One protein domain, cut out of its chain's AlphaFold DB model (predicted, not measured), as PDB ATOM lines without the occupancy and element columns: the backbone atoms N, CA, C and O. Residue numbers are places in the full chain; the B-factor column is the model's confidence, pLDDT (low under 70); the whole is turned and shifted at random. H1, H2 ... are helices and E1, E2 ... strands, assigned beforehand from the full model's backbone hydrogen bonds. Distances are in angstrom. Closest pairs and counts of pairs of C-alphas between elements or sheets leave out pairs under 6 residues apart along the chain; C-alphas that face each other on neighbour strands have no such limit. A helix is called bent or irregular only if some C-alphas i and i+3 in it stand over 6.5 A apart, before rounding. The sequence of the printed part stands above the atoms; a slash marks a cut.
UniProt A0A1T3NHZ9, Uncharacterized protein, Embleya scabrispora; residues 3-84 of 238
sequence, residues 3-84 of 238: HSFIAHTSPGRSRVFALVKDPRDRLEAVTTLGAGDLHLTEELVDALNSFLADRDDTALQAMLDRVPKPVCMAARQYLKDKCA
ATOM      1  N   HIS A   3      18.133  27.675  -6.190       77.56
ATOM      2  CA  HIS A   3      19.463  28.171  -6.528       77.56
ATOM      3  C   HIS A   3      19.447  29.039  -7.785       77.56
ATOM      4  O   HIS A   3      20.130  30.051  -7.844       77.56
ATOM      5  N   SER A   4      18.669  28.636  -8.788       81.81
ATOM      6  CA  SER A   4      18.485  29.391 -10.024       81.81
ATOM      7  C   SER A   4      17.233  28.927 -10.759       81.81
ATOM      8  O   SER A   4      16.665  27.871 -10.466       81.81
ATOM      9  N   PHE A   5      16.810  29.710 -11.738       90.06
ATOM     10  CA  PHE A   5      15.809  29.350 -12.723       90.06
ATOM     11  C   PHE A   5      16.491  29.027 -14.048       90.06
ATOM     12  O   PHE A   5      17.440  29.694 -14.456       90.06
ATOM     13  N   ILE A   6      15.999  27.993 -14.724       91.94
ATOM     14  CA  ILE A   6      16.481  27.557 -16.034       91.94
ATOM     15  C   ILE A   6      15.296  27.271 -16.950       91.94
ATOM     16  O   ILE A   6      14.218  26.891 -16.489       91.94
ATOM     17  N   ALA A   7      15.493  27.394 -18.259       94.00
ATOM     18  CA  ALA A   7      14.494  26.999 -19.241       94.00
ATOM     19  C   ALA A   7      14.958  25.801 -20.071       94.00
ATOM     20  O   ALA A   7      16.121  25.682 -20.448       94.00
ATOM     21  N   HIS A   8      14.013  24.926 -20.399       93.56
ATOM     22  CA  HIS A   8      14.172  23.908 -21.428       93.56
ATOM     23  C   HIS A   8      13.195  24.193 -22.567       93.56
ATOM     24  O   HIS A   8      11.976  24.001 -22.434       93.56
ATOM     25  N   THR A   9      13.745  24.614 -23.702       90.44
ATOM     26  CA  THR A   9      12.983  24.960 -24.900       90.44
ATOM     27  C   THR A   9      12.878  23.766 -25.840       90.44
ATOM     28  O   THR A   9      13.861  23.125 -26.196       90.44
ATOM     29  N   SER A  10      11.653  23.473 -26.258       88.62
ATOM     30  CA  SER A  10      11.303  22.460 -27.254       88.62
ATOM     31  C   SER A  10      10.455  23.103 -28.358       88.62
ATOM     32  O   SER A  10       9.906  24.187 -28.139       88.62
ATOM     33  N   PRO A  11      10.304  22.473 -29.538       87.62
ATOM     34  CA  PRO A  11       9.466  23.023 -30.598       87.62
ATOM     35  C   PRO A  11       8.053  23.359 -30.090       87.62
ATOM     36  O   PRO A  11       7.312  22.485 -29.643       87.62
ATOM     37  N   GLY A  12       7.698  24.646 -30.122       87.88
ATOM     38  CA  GLY A  12       6.385  25.154 -29.714       87.88
ATOM     39  C   GLY A  12       6.144  25.297 -28.205       87.88
ATOM     40  O   GLY A  12       5.039  25.682 -27.818       87.88
ATOM     41  N   ARG A  13       7.128  25.005 -27.341       93.81
ATOM     42  CA  ARG A  13       6.970  25.138 -25.883       93.81
ATOM     43  C   ARG A  13       8.301  25.351 -25.165       93.81
ATOM     44  O   ARG A  13       9.228  24.564 -25.347       93.81
ATOM     45  N   SER A  14       8.342  26.314 -24.251       95.12
ATOM     46  CA  SER A  14       9.444  26.496 -23.306       95.12
ATOM     47  C   SER A  14       8.965  26.221 -21.885       95.12
ATOM     48  O   SER A  14       7.919  26.723 -21.474       95.12
ATOM     49  N   ARG A  15       9.672  25.362 -21.147       95.94
ATOM     50  CA  ARG A  15       9.363  25.046 -19.743       95.94
ATOM     51  C   ARG A  15      10.403  25.696 -18.848       95.94
ATOM     52  O   ARG A  15      11.584  25.411 -19.013       95.94
ATOM     53  N   VAL A  16       9.951  26.503 -17.896       95.94
ATOM     54  CA  VAL A  16      10.814  27.122 -16.887       95.94
ATOM     55  C   VAL A  16      10.793  26.262 -15.629       95.94
ATOM     56  O   VAL A  16       9.723  25.888 -15.138       95.94
ATOM     57  N   PHE A  17      11.980  25.956 -15.123       96.06
ATOM     58  CA  PHE A  17      12.219  25.174 -13.923       96.06
ATOM     59  C   PHE A  17      13.001  25.990 -12.901       96.06
ATOM     60  O   PHE A  17      13.839  26.807 -13.267       96.06
ATOM     61  N   ALA A  18      12.763  25.712 -11.628       91.88
ATOM     62  CA  ALA A  18      13.622  26.107 -10.531       91.88
ATOM     63  C   ALA A  18      14.571  24.947 -10.213       91.88
ATOM     64  O   ALA A  18      14.129  23.820  -9.966       91.88
ATOM     65  N   LEU A  19      15.870  25.220 -10.215       86.56
ATOM     66  CA  LEU A  19      16.890  24.322  -9.704       86.56
ATOM     67  C   LEU A  19      16.902  24.428  -8.183       86.56
ATOM     68  O   LEU A  19      17.277  25.458  -7.627       86.56
ATOM     69  N   VAL A  20      16.491  23.364  -7.503       84.75
ATOM     70  CA  VAL A  20      16.485  23.302  -6.043       84.75
ATOM     71  C   VAL A  20      17.662  22.452  -5.582       84.75
ATOM     72  O   VAL A  20      17.693  21.248  -5.845       84.75
ATOM     73  N   LYS A  21      18.603  23.089  -4.876       72.25
ATOM     74  CA  LYS A  21      19.727  22.421  -4.208       72.25
ATOM     75  C   LYS A  21      19.283  21.895  -2.841       72.25
ATOM     76  O   LYS A  21      18.764  22.653  -2.015       72.25
ATOM     77  N   ASP A  22      19.454  20.594  -2.655       68.50
ATOM     78  CA  ASP A  22      19.192  19.765  -1.466       68.50
ATOM     79  C   ASP A  22      20.124  18.524  -1.598       68.50
ATOM     80  O   ASP A  22      20.796  18.420  -2.625       68.50
ATOM     81  N   PRO A  23      20.193  17.532  -0.679       61.56
ATOM     82  CA  PRO A  23      21.061  16.349  -0.835       61.56
ATOM     83  C   PRO A  23      20.882  15.565  -2.147       61.56
ATOM     84  O   PRO A  23      21.694  14.701  -2.477       61.56
ATOM     85  N   ARG A  24      19.798  15.832  -2.885       71.12
ATOM     86  CA  ARG A  24      19.618  15.454  -4.284       71.12
ATOM     87  C   ARG A  24      19.090  16.660  -5.045       71.12
ATOM     88  O   ARG A  24      17.961  17.087  -4.794       71.12
ATOM     89  N   ASP A  25      19.882  17.153  -5.988       78.06
ATOM     90  CA  ASP A  25      19.458  18.221  -6.887       78.06
ATOM     91  C   ASP A  25      18.169  17.826  -7.613       78.06
ATOM     92  O   ASP A  25      18.032  16.708  -8.129       78.06
ATOM     93  N   ARG A  26      17.202  18.745  -7.644       88.19
ATOM     94  CA  ARG A  26      15.916  18.525  -8.311       88.19
ATOM     95  C   ARG A  26      15.478  19.743  -9.110       88.19
ATOM     96  O   ARG A  26      15.771  20.880  -8.751       88.19
ATOM     97  N   LEU A  27      14.729  19.483 -10.178       90.75
ATOM     98  CA  LEU A  27      14.071  20.509 -10.980       90.75
ATOM     99  C   LEU A  27      12.589  20.562 -10.619       90.75
ATOM    100  O   LEU A  27      11.869  19.574 -10.771       90.75
ATOM    101  N   GLU A  28      12.130  21.720 -10.165       93.94
ATOM    102  CA  GLU A  28      10.716  21.984  -9.911       93.94
ATOM    103  C   GLU A  28      10.133  22.799 -11.061       93.94
ATOM    104  O   GLU A  28      10.710  23.797 -11.483       93.94
ATOM    105  N   ALA A  29       8.991  22.380 -11.603       94.31
ATOM    106  CA  ALA A  29       8.343  23.122 -12.679       94.31
ATOM    107  C   ALA A  29       7.727  24.418 -12.135       94.31
ATOM    108  O   ALA A  29       6.915  24.378 -11.212       94.31
ATOM    109  N   VAL A  30       8.080  25.544 -12.751       94.81
ATOM    110  CA  VAL A  30       7.565  26.871 -12.389       94.81
ATOM    111  C   VAL A  30       6.426  27.238 -13.322       94.81
ATOM    112  O   VAL A  30       5.303  27.487 -12.895       94.81
ATOM    113  N   THR A  31       6.708  27.256 -14.625       96.25
ATOM    114  CA  THR A  31       5.742  27.693 -15.631       96.25
ATOM    115  C   THR A  31       6.106  27.192 -17.029       96.25
ATOM    116  O   THR A  31       7.056  26.433 -17.241       96.25
ATOM    117  N   THR A  32       5.290  27.543 -18.013       95.94
ATOM    118  CA  THR A  32       5.466  27.167 -19.410       95.94
ATOM    119  C   THR A  32       5.029  28.299 -20.323       95.94
ATOM    120  O   THR A  32       3.879  28.725 -20.244       95.94
ATOM    121  N   LEU A  33       5.885  28.666 -21.275       93.94
ATOM    122  CA  LEU A  33       5.523  29.508 -22.410       93.94
ATOM    123  C   LEU A  33       5.109  28.651 -23.613       93.94
ATOM    124  O   LEU A  33       5.708  27.605 -23.893       93.94
ATOM    125  N   GLY A  34       4.064  29.094 -24.309       92.12
ATOM    126  CA  GLY A  34       3.599  28.491 -25.557       92.12
ATOM    127  C   GLY A  34       4.337  29.041 -26.776       92.12
ATOM    128  O   GLY A  34       5.146  29.957 -26.669       92.12
ATOM    129  N   ALA A  35       4.023  28.498 -27.955       88.81
ATOM    130  CA  ALA A  35       4.690  28.830 -29.215       88.81
ATOM    131  C   ALA A  35       4.714  30.336 -29.547       88.81
ATOM    132  O   ALA A  35       5.691  30.804 -30.125       88.81
ATOM    133  N   GLY A  36       3.671  31.086 -29.172       89.00
ATOM    134  CA  GLY A  36       3.583  32.532 -29.415       89.00
ATOM    135  C   GLY A  36       4.528  33.377 -28.555       89.00
ATOM    136  O   GLY A  36       4.901  34.475 -28.954       89.00
ATOM    137  N   ASP A  37       4.977  32.839 -27.420       91.94
ATOM    138  CA  ASP A  37       5.675  33.598 -26.378       91.94
ATOM    139  C   ASP A  37       7.101  33.089 -26.136       91.94
ATOM    140  O   ASP A  37       7.763  33.522 -25.201       91.94
ATOM    141  N   LEU A  38       7.605  32.169 -26.967       91.88
ATOM    142  CA  LEU A  38       8.937  31.571 -26.781       91.88
ATOM    143  C   LEU A  38      10.059  32.613 -26.728       91.88
ATOM    144  O   LEU A  38      11.031  32.406 -26.005       91.88
ATOM    145  N   HIS A  39       9.897  33.725 -27.445       91.56
ATOM    146  CA  HIS A  39      10.837  34.844 -27.467       91.56
ATOM    147  C   HIS A  39      11.024  35.515 -26.095       91.56
ATOM    148  O   HIS A  39      12.051  36.137 -25.875       91.56
ATOM    149  N   LEU A  40      10.077  35.348 -25.165       94.81
ATOM    150  CA  LEU A  40      10.141  35.891 -23.803       94.81
ATOM    151  C   LEU A  40      10.850  34.953 -22.811       94.81
ATOM    152  O   LEU A  40      10.910  35.256 -21.624       94.81
ATOM    153  N   THR A  41      11.324  33.783 -23.257       93.44
ATOM    154  CA  THR A  41      11.859  32.745 -22.360       93.44
ATOM    155  C   THR A  41      13.092  33.211 -21.593       93.44
ATOM    156  O   THR A  41      13.130  33.041 -20.379       93.44
ATOM    157  N   GLU A  42      14.092  33.743 -22.297       91.00
ATOM    158  CA  GLU A  42      15.366  34.151 -21.691       91.00
ATOM    159  C   GLU A  42      15.141  35.331 -20.746       91.00
ATOM    160  O   GLU A  42      15.452  35.223 -19.568       91.00
ATOM    161  N   GLU A  43      14.429  36.366 -21.206       93.56
ATOM    162  CA  GLU A  43      14.081  37.529 -20.380       93.56
ATOM    163  C   GLU A  43      13.294  37.148 -19.109       93.56
ATOM    164  O   GLU A  43      13.512  37.720 -18.043       93.56
ATOM    165  N   LEU A  44      12.393  36.156 -19.187       93.62
ATOM    166  CA  LEU A  44      11.685  35.651 -18.008       93.62
ATOM    167  C   LEU A  44      12.621  34.921 -17.040       93.62
ATOM    168  O   LEU A  44      12.474  35.073 -15.830       93.62
ATOM    169  N   VAL A  45      13.543  34.101 -17.548       91.12
ATOM    170  CA  VAL A  45      14.526  33.398 -16.713       91.12
ATOM    171  C   VAL A  45      15.460  34.396 -16.036       91.12
ATOM    172  O   VAL A  45      15.687  34.273 -14.834       91.12
ATOM    173  N   ASP A  46      15.935  35.399 -16.769       80.88
ATOM    174  CA  ASP A  46      16.813  36.443 -16.247       80.88
ATOM    175  C   ASP A  46      16.106  37.243 -15.156       80.88
ATOM    176  O   ASP A  46      16.608  37.312 -14.041       80.88
ATOM    177  N   ALA A  47      14.882  37.720 -15.402       84.81
ATOM    178  CA  ALA A  47      14.114  38.459 -14.398       84.81
ATOM    179  C   ALA A  47      13.824  37.629 -13.130       84.81
ATOM    180  O   ALA A  47      13.852  38.154 -12.017       84.81
ATOM    181  N   LEU A  48      13.562  36.323 -13.268       87.75
ATOM    182  CA  LEU A  48      13.382  35.424 -12.123       87.75
ATOM    183  C   LEU A  48      14.687  35.205 -11.342       87.75
ATOM    184  O   LEU A  48      14.648  35.098 -10.116       87.75
ATOM    185  N   ASN A  49      15.827  35.134 -12.031       81.12
ATOM    186  CA  ASN A  49      17.140  35.020 -11.401       81.12
ATOM    187  C   ASN A  49      17.575  36.336 -10.745       81.12
ATOM    188  O   ASN A  49      18.060  36.289  -9.622       81.12
ATOM    189  N   SER A  50      17.317  37.492 -11.360       70.06
ATOM    190  CA  SER A  50      17.516  38.812 -10.742       70.06
ATOM    191  C   SER A  50      16.635  38.988  -9.508       70.06
ATOM    192  O   SER A  50      17.104  39.448  -8.475       70.06
ATOM    193  N   PHE A  51      15.378  38.533  -9.537       79.56
ATOM    194  CA  PHE A  51      14.550  38.514  -8.327       79.56
ATOM    195  C   PHE A  51      15.110  37.580  -7.247       79.56
ATOM    196  O   PHE A  51      14.986  37.849  -6.053       79.56
ATOM    197  N   LEU A  52      15.709  36.456  -7.639       76.12
ATOM    198  CA  LEU A  52      16.326  35.545  -6.686       76.12
ATOM    199  C   LEU A  52      17.580  36.165  -6.053       76.12
ATOM    200  O   LEU A  52      17.720  36.058  -4.837       76.12
ATOM    201  N   ALA A  53      18.435  36.798  -6.865       62.47
ATOM    202  CA  ALA A  53      19.730  37.381  -6.509       62.47
ATOM    203  C   ALA A  53      19.622  38.728  -5.781       62.47
ATOM    204  O   ALA A  53      20.200  38.892  -4.717       62.47
ATOM    205  N   ASP A  54      18.829  39.651  -6.310       56.94
ATOM    206  CA  ASP A  54      18.822  41.057  -5.884       56.94
ATOM    207  C   ASP A  54      17.437  41.518  -5.446       56.94
ATOM    208  O   ASP A  54      17.276  42.622  -4.933       56.94
ATOM    209  N   ARG A  55      16.427  40.655  -5.632       68.62
ATOM    210  CA  ARG A  55      15.021  40.932  -5.298       68.62
ATOM    211  C   ARG A  55      14.523  42.184  -5.992       68.62
ATOM    212  O   ARG A  55      13.710  42.940  -5.470       68.62
ATOM    213  N   ASP A  56      14.976  42.335  -7.230       67.25
ATOM    214  CA  ASP A  56      14.510  43.360  -8.138       67.25
ATOM    215  C   ASP A  56      13.058  43.073  -8.560       67.25
ATOM    216  O   ASP A  56      12.761  42.507  -9.621       67.25
ATOM    217  N   ASP A  57      12.127  43.459  -7.688       73.94
ATOM    218  CA  ASP A  57      10.690  43.416  -7.938       73.94
ATOM    219  C   ASP A  57      10.303  44.277  -9.147       73.94
ATOM    220  O   ASP A  57       9.295  43.995  -9.792       73.94
ATOM    221  N   THR A  58      11.091  45.300  -9.499       75.81
ATOM    222  CA  THR A  58      10.782  46.205 -10.614       75.81
ATOM    223  C   THR A  58      11.034  45.525 -11.954       75.81
ATOM    224  O   THR A  58      10.130  45.494 -12.799       75.81
ATOM    225  N   ALA A  59      12.216  44.938 -12.152       75.19
ATOM    226  CA  ALA A  59      12.528  44.169 -13.354       75.19
ATOM    227  C   ALA A  59      11.623  42.940 -13.477       75.19
ATOM    228  O   ALA A  59      11.082  42.669 -14.557       75.19
ATOM    229  N   LEU A  60      11.374  42.244 -12.360       86.56
ATOM    230  CA  LEU A  60      10.431  41.133 -12.334       86.56
ATOM    231  C   LEU A  60       9.031  41.593 -12.744       86.56
ATOM    232  O   LEU A  60       8.411  40.970 -13.606       86.56
ATOM    233  N   GLN A  61       8.526  42.686 -12.175       87.81
ATOM    234  CA  GLN A  61       7.190  43.188 -12.479       87.81
ATOM    235  C   GLN A  61       7.061  43.615 -13.945       87.81
ATOM    236  O   GLN A  61       6.103  43.213 -14.608       87.81
ATOM    237  N   ALA A  62       8.051  44.336 -14.478       89.62
ATOM    238  CA  ALA A  62       8.090  44.733 -15.882       89.62
ATOM    239  C   ALA A  62       8.062  43.522 -16.833       89.62
ATOM    240  O   ALA A  62       7.396  43.558 -17.872       89.62
ATOM    241  N   MET A  63       8.738  42.429 -16.471       93.75
ATOM    242  CA  MET A  63       8.711  41.192 -17.248       93.75
ATOM    243  C   MET A  63       7.376  40.445 -17.108       93.75
ATOM    244  O   MET A  63       6.814  39.963 -18.098       93.75
ATOM    245  N   LEU A  64       6.824  40.378 -15.895       93.19
ATOM    246  CA  LEU A  64       5.548  39.715 -15.615       93.19
ATOM    247  C   LEU A  64       4.350  40.391 -16.301       93.19
ATOM    248  O   LEU A  64       3.364  39.709 -16.587       93.19
ATOM    249  N   ASP A  65       4.442  41.687 -16.598       92.44
ATOM    250  CA  ASP A  65       3.425  42.438 -17.344       92.44
ATOM    251  C   ASP A  65       3.445  42.148 -18.857       92.44
ATOM    252  O   ASP A  65       2.466  42.421 -19.555       92.44
ATOM    253  N   ARG A  66       4.532  41.555 -19.369       93.25
ATOM    254  CA  ARG A  66       4.707  41.207 -20.790       93.25
ATOM    255  C   ARG A  66       4.353  39.757 -21.114       93.25
ATOM    256  O   ARG A  66       4.036  39.454 -22.262       93.25
ATOM    257  N   VAL A  67       4.415  38.854 -20.135       94.00
ATOM    258  CA  VAL A  67       4.090  37.431 -20.334       94.00
ATOM    259  C   VAL A  67       2.579  37.167 -20.268       94.00
ATOM    260  O   VAL A  67       1.829  37.920 -19.643       94.00
ATOM    261  N   PRO A  68       2.091  36.048 -20.837       94.12
ATOM    262  CA  PRO A  68       0.692  35.658 -20.704       94.12
ATOM    263  C   PRO A  68       0.244  35.543 -19.243       94.12
ATOM    264  O   PRO A  68       0.961  35.015 -18.391       94.12
ATOM    265  N   LYS A  69      -1.006  35.927 -18.958       91.94
ATOM    266  CA  LYS A  69      -1.589  35.881 -17.604       91.94
ATOM    267  C   LYS A  69      -1.371  34.549 -16.856       91.94
ATOM    268  O   LYS A  69      -1.024  34.609 -15.679       91.94
ATOM    269  N   PRO A  70      -1.522  33.358 -17.477       91.69
ATOM    270  CA  PRO A  70      -1.242  32.095 -16.790       91.69
ATOM    271  C   PRO A  70       0.226  31.947 -16.373       91.69
ATOM    272  O   PRO A  70       0.501  31.419 -15.299       91.69
ATOM    273  N   VAL A  71       1.156  32.444 -17.197       92.00
ATOM    274  CA  VAL A  71       2.594  32.438 -16.906       92.00
ATOM    275  C   VAL A  71       2.887  33.353 -15.725       92.00
ATOM    276  O   VAL A  71       3.540  32.917 -14.779       92.00
ATOM    277  N   CYS A  72       2.326  34.565 -15.742       92.31
ATOM    278  CA  CYS A  72       2.443  35.531 -14.652       92.31
ATOM    279  C   CYS A  72       1.909  34.969 -13.324       92.31
ATOM    280  O   CYS A  72       2.605  34.991 -12.309       92.31
ATOM    281  N   MET A  73       0.701  34.394 -13.332       87.50
ATOM    282  CA  MET A  73       0.103  33.798 -12.134       87.50
ATOM    283  C   MET A  73       0.935  32.636 -11.586       87.50
ATOM    284  O   MET A  73       1.146  32.567 -10.379       87.50
ATOM    285  N   ALA A  74       1.422  31.744 -12.454       91.44
ATOM    286  CA  ALA A  74       2.240  30.607 -12.043       91.44
ATOM    287  C   ALA A  74       3.590  31.051 -11.455       91.44
ATOM    288  O   ALA A  74       3.969  30.575 -10.389       91.44
ATOM    289  N   ALA A  75       4.272  32.005 -12.099       89.94
ATOM    290  CA  ALA A  75       5.524  32.566 -11.601       89.94
ATOM    291  C   ALA A  75       5.332  33.246 -10.236       89.94
ATOM    292  O   ALA A  75       6.023  32.901  -9.280       89.94
ATOM    293  N   ARG A  76       4.330  34.128 -10.096       85.31
ATOM    294  CA  ARG A  76       4.016  34.785  -8.814       85.31
ATOM    295  C   ARG A  76       3.674  33.788  -7.714       85.31
ATOM    296  O   ARG A  76       4.133  33.947  -6.587       85.31
ATOM    297  N   GLN A  77       2.878  32.769  -8.030       82.94
ATOM    298  CA  GLN A  77       2.513  31.739  -7.062       82.94
ATOM    299  C   GLN A  77       3.743  30.935  -6.624       82.94
ATOM    300  O   GLN A  77       3.935  30.728  -5.430       82.94
ATOM    301  N   TYR A  78       4.611  30.548  -7.562       90.06
ATOM    302  CA  TYR A  78       5.845  29.832  -7.243       90.06
ATOM    303  C   TYR A  78       6.767  30.664  -6.344       90.06
ATOM    304  O   TYR A  78       7.217  30.176  -5.309       90.06
ATOM    305  N   LEU A  79       7.002  31.935  -6.692       84.81
ATOM    306  CA  LEU A  79       7.829  32.839  -5.891       84.81
ATOM    307  C   LEU A  79       7.248  33.042  -4.488       84.81
ATOM    308  O   LEU A  79       7.984  32.970  -3.506       84.81
ATOM    309  N   LYS A  80       5.927  33.209  -4.377       78.62
ATOM    310  CA  LYS A  80       5.238  33.321  -3.087       78.62
ATOM    311  C   LYS A  80       5.390  32.064  -2.229       78.62
ATOM    312  O   LYS A  80       5.572  32.185  -1.025       78.62
ATOM    313  N   ASP A  81       5.313  30.877  -2.821       79.12
ATOM    314  CA  ASP A  81       5.303  29.620  -2.064       79.12
ATOM    315  C   ASP A  81       6.710  29.100  -1.742       79.12
ATOM    316  O   ASP A  81       6.912  28.432  -0.726       79.12
ATOM    317  N   LYS A  82       7.680  29.346  -2.630       79.50
ATOM    318  CA  LYS A  82       9.017  28.726  -2.592       79.50
ATOM    319  C   LYS A  82      10.150  29.714  -2.375       79.50
ATOM    320  O   LYS A  82      11.211  29.308  -1.904       79.50
ATOM    321  N   CYS A  83       9.915  30.988  -2.669       71.56
ATOM    322  CA  CYS A  83      10.885  32.068  -2.523       71.56
ATOM    323  C   CYS A  83      10.411  33.137  -1.526       71.56
ATOM    324  O   CYS A  83      10.945  34.250  -1.549       71.56
ATOM    325  N   ALA A  84       9.436  32.800  -0.665       59.59
ATOM    326  CA  ALA A  84       8.963  33.676   0.399       59.59
ATOM    327  C   ALA A  84      10.146  34.184   1.238       59.59
ATOM    328  O   ALA A  84      11.038  33.388   1.563       59.59
TER     329      ALA A  84
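AT A GLANCE: This is residues 3 to 84 of the 238 residues of an uncharacterized protein of Embleya scabrispora (UniProt A0A1T3NHZ9). A strongly twisted three-strand sheet has helices H1 and H3 over one face, both along its strands, and its other face bare. H2 folds back on H1, away from the sheet. The 82 printed residues run E1 E2 E3 H1 H2 H3, of mixed class; the strands form a meander, each the antiparallel neighbour of the one before, in the order E1 - E2 - E3. The whole is compact, radius of gyration of the C-alphas 12.0 A, spanning 37 by 29 by 17 A.

IN THESE COORDINATES: Find C-alpha 3 at (19.463, 28.171, -6.528); E1 runs from there to residue 10, 23.0 A. E2 is residues 13 to 20, 22.1 A, and E3 residues 26 to 34, 23.4 A, which bends by 55 degrees at residue 30. H1, residues 35 to 53, 28.5 A, is irregular, C-alphas 36 and 39 being 7.9 A apart, with a kink of 44 degrees near residue 42. H2 is residues 57 to 64; H3, residues 69 to 82, 19.7 A, ends at C-alpha 82, (9.017, 28.726, -2.592).

HOW THE PARTS SIT: In hairpin E1 and E2, look for N 6 and O 17, 2.9 A; in hairpin E2 and E3, N 18 and O 28, 2.8 A. H1 and H3 are on the same face, at heights over the sheet of 7.8 A and 9.1 A. The closest C-alphas of E1 and H1 are Phe 5 and Val 45, 5.8 A; of E3 and H3, Thr 31 and Ala 74, 5.8 A. H1, with residues 43 to 51 alone, touches H2, closest C-alphas Ala 47 and Leu 60, 5.0 A, at a shallow tilt of 12 degrees, opposite ways. Every O i to N i+4 pair is within hydrogen-bond range in H2 and H3, and 10 of 15 in H1.

THE WHOLE: The farthest C-alphas, Pro 23 and Gly 36, are 37.2 A apart. The printed part has no cut, and its links are tight. Residues 22 to 23, 53 to 56 and 84 have pLDDT under 70.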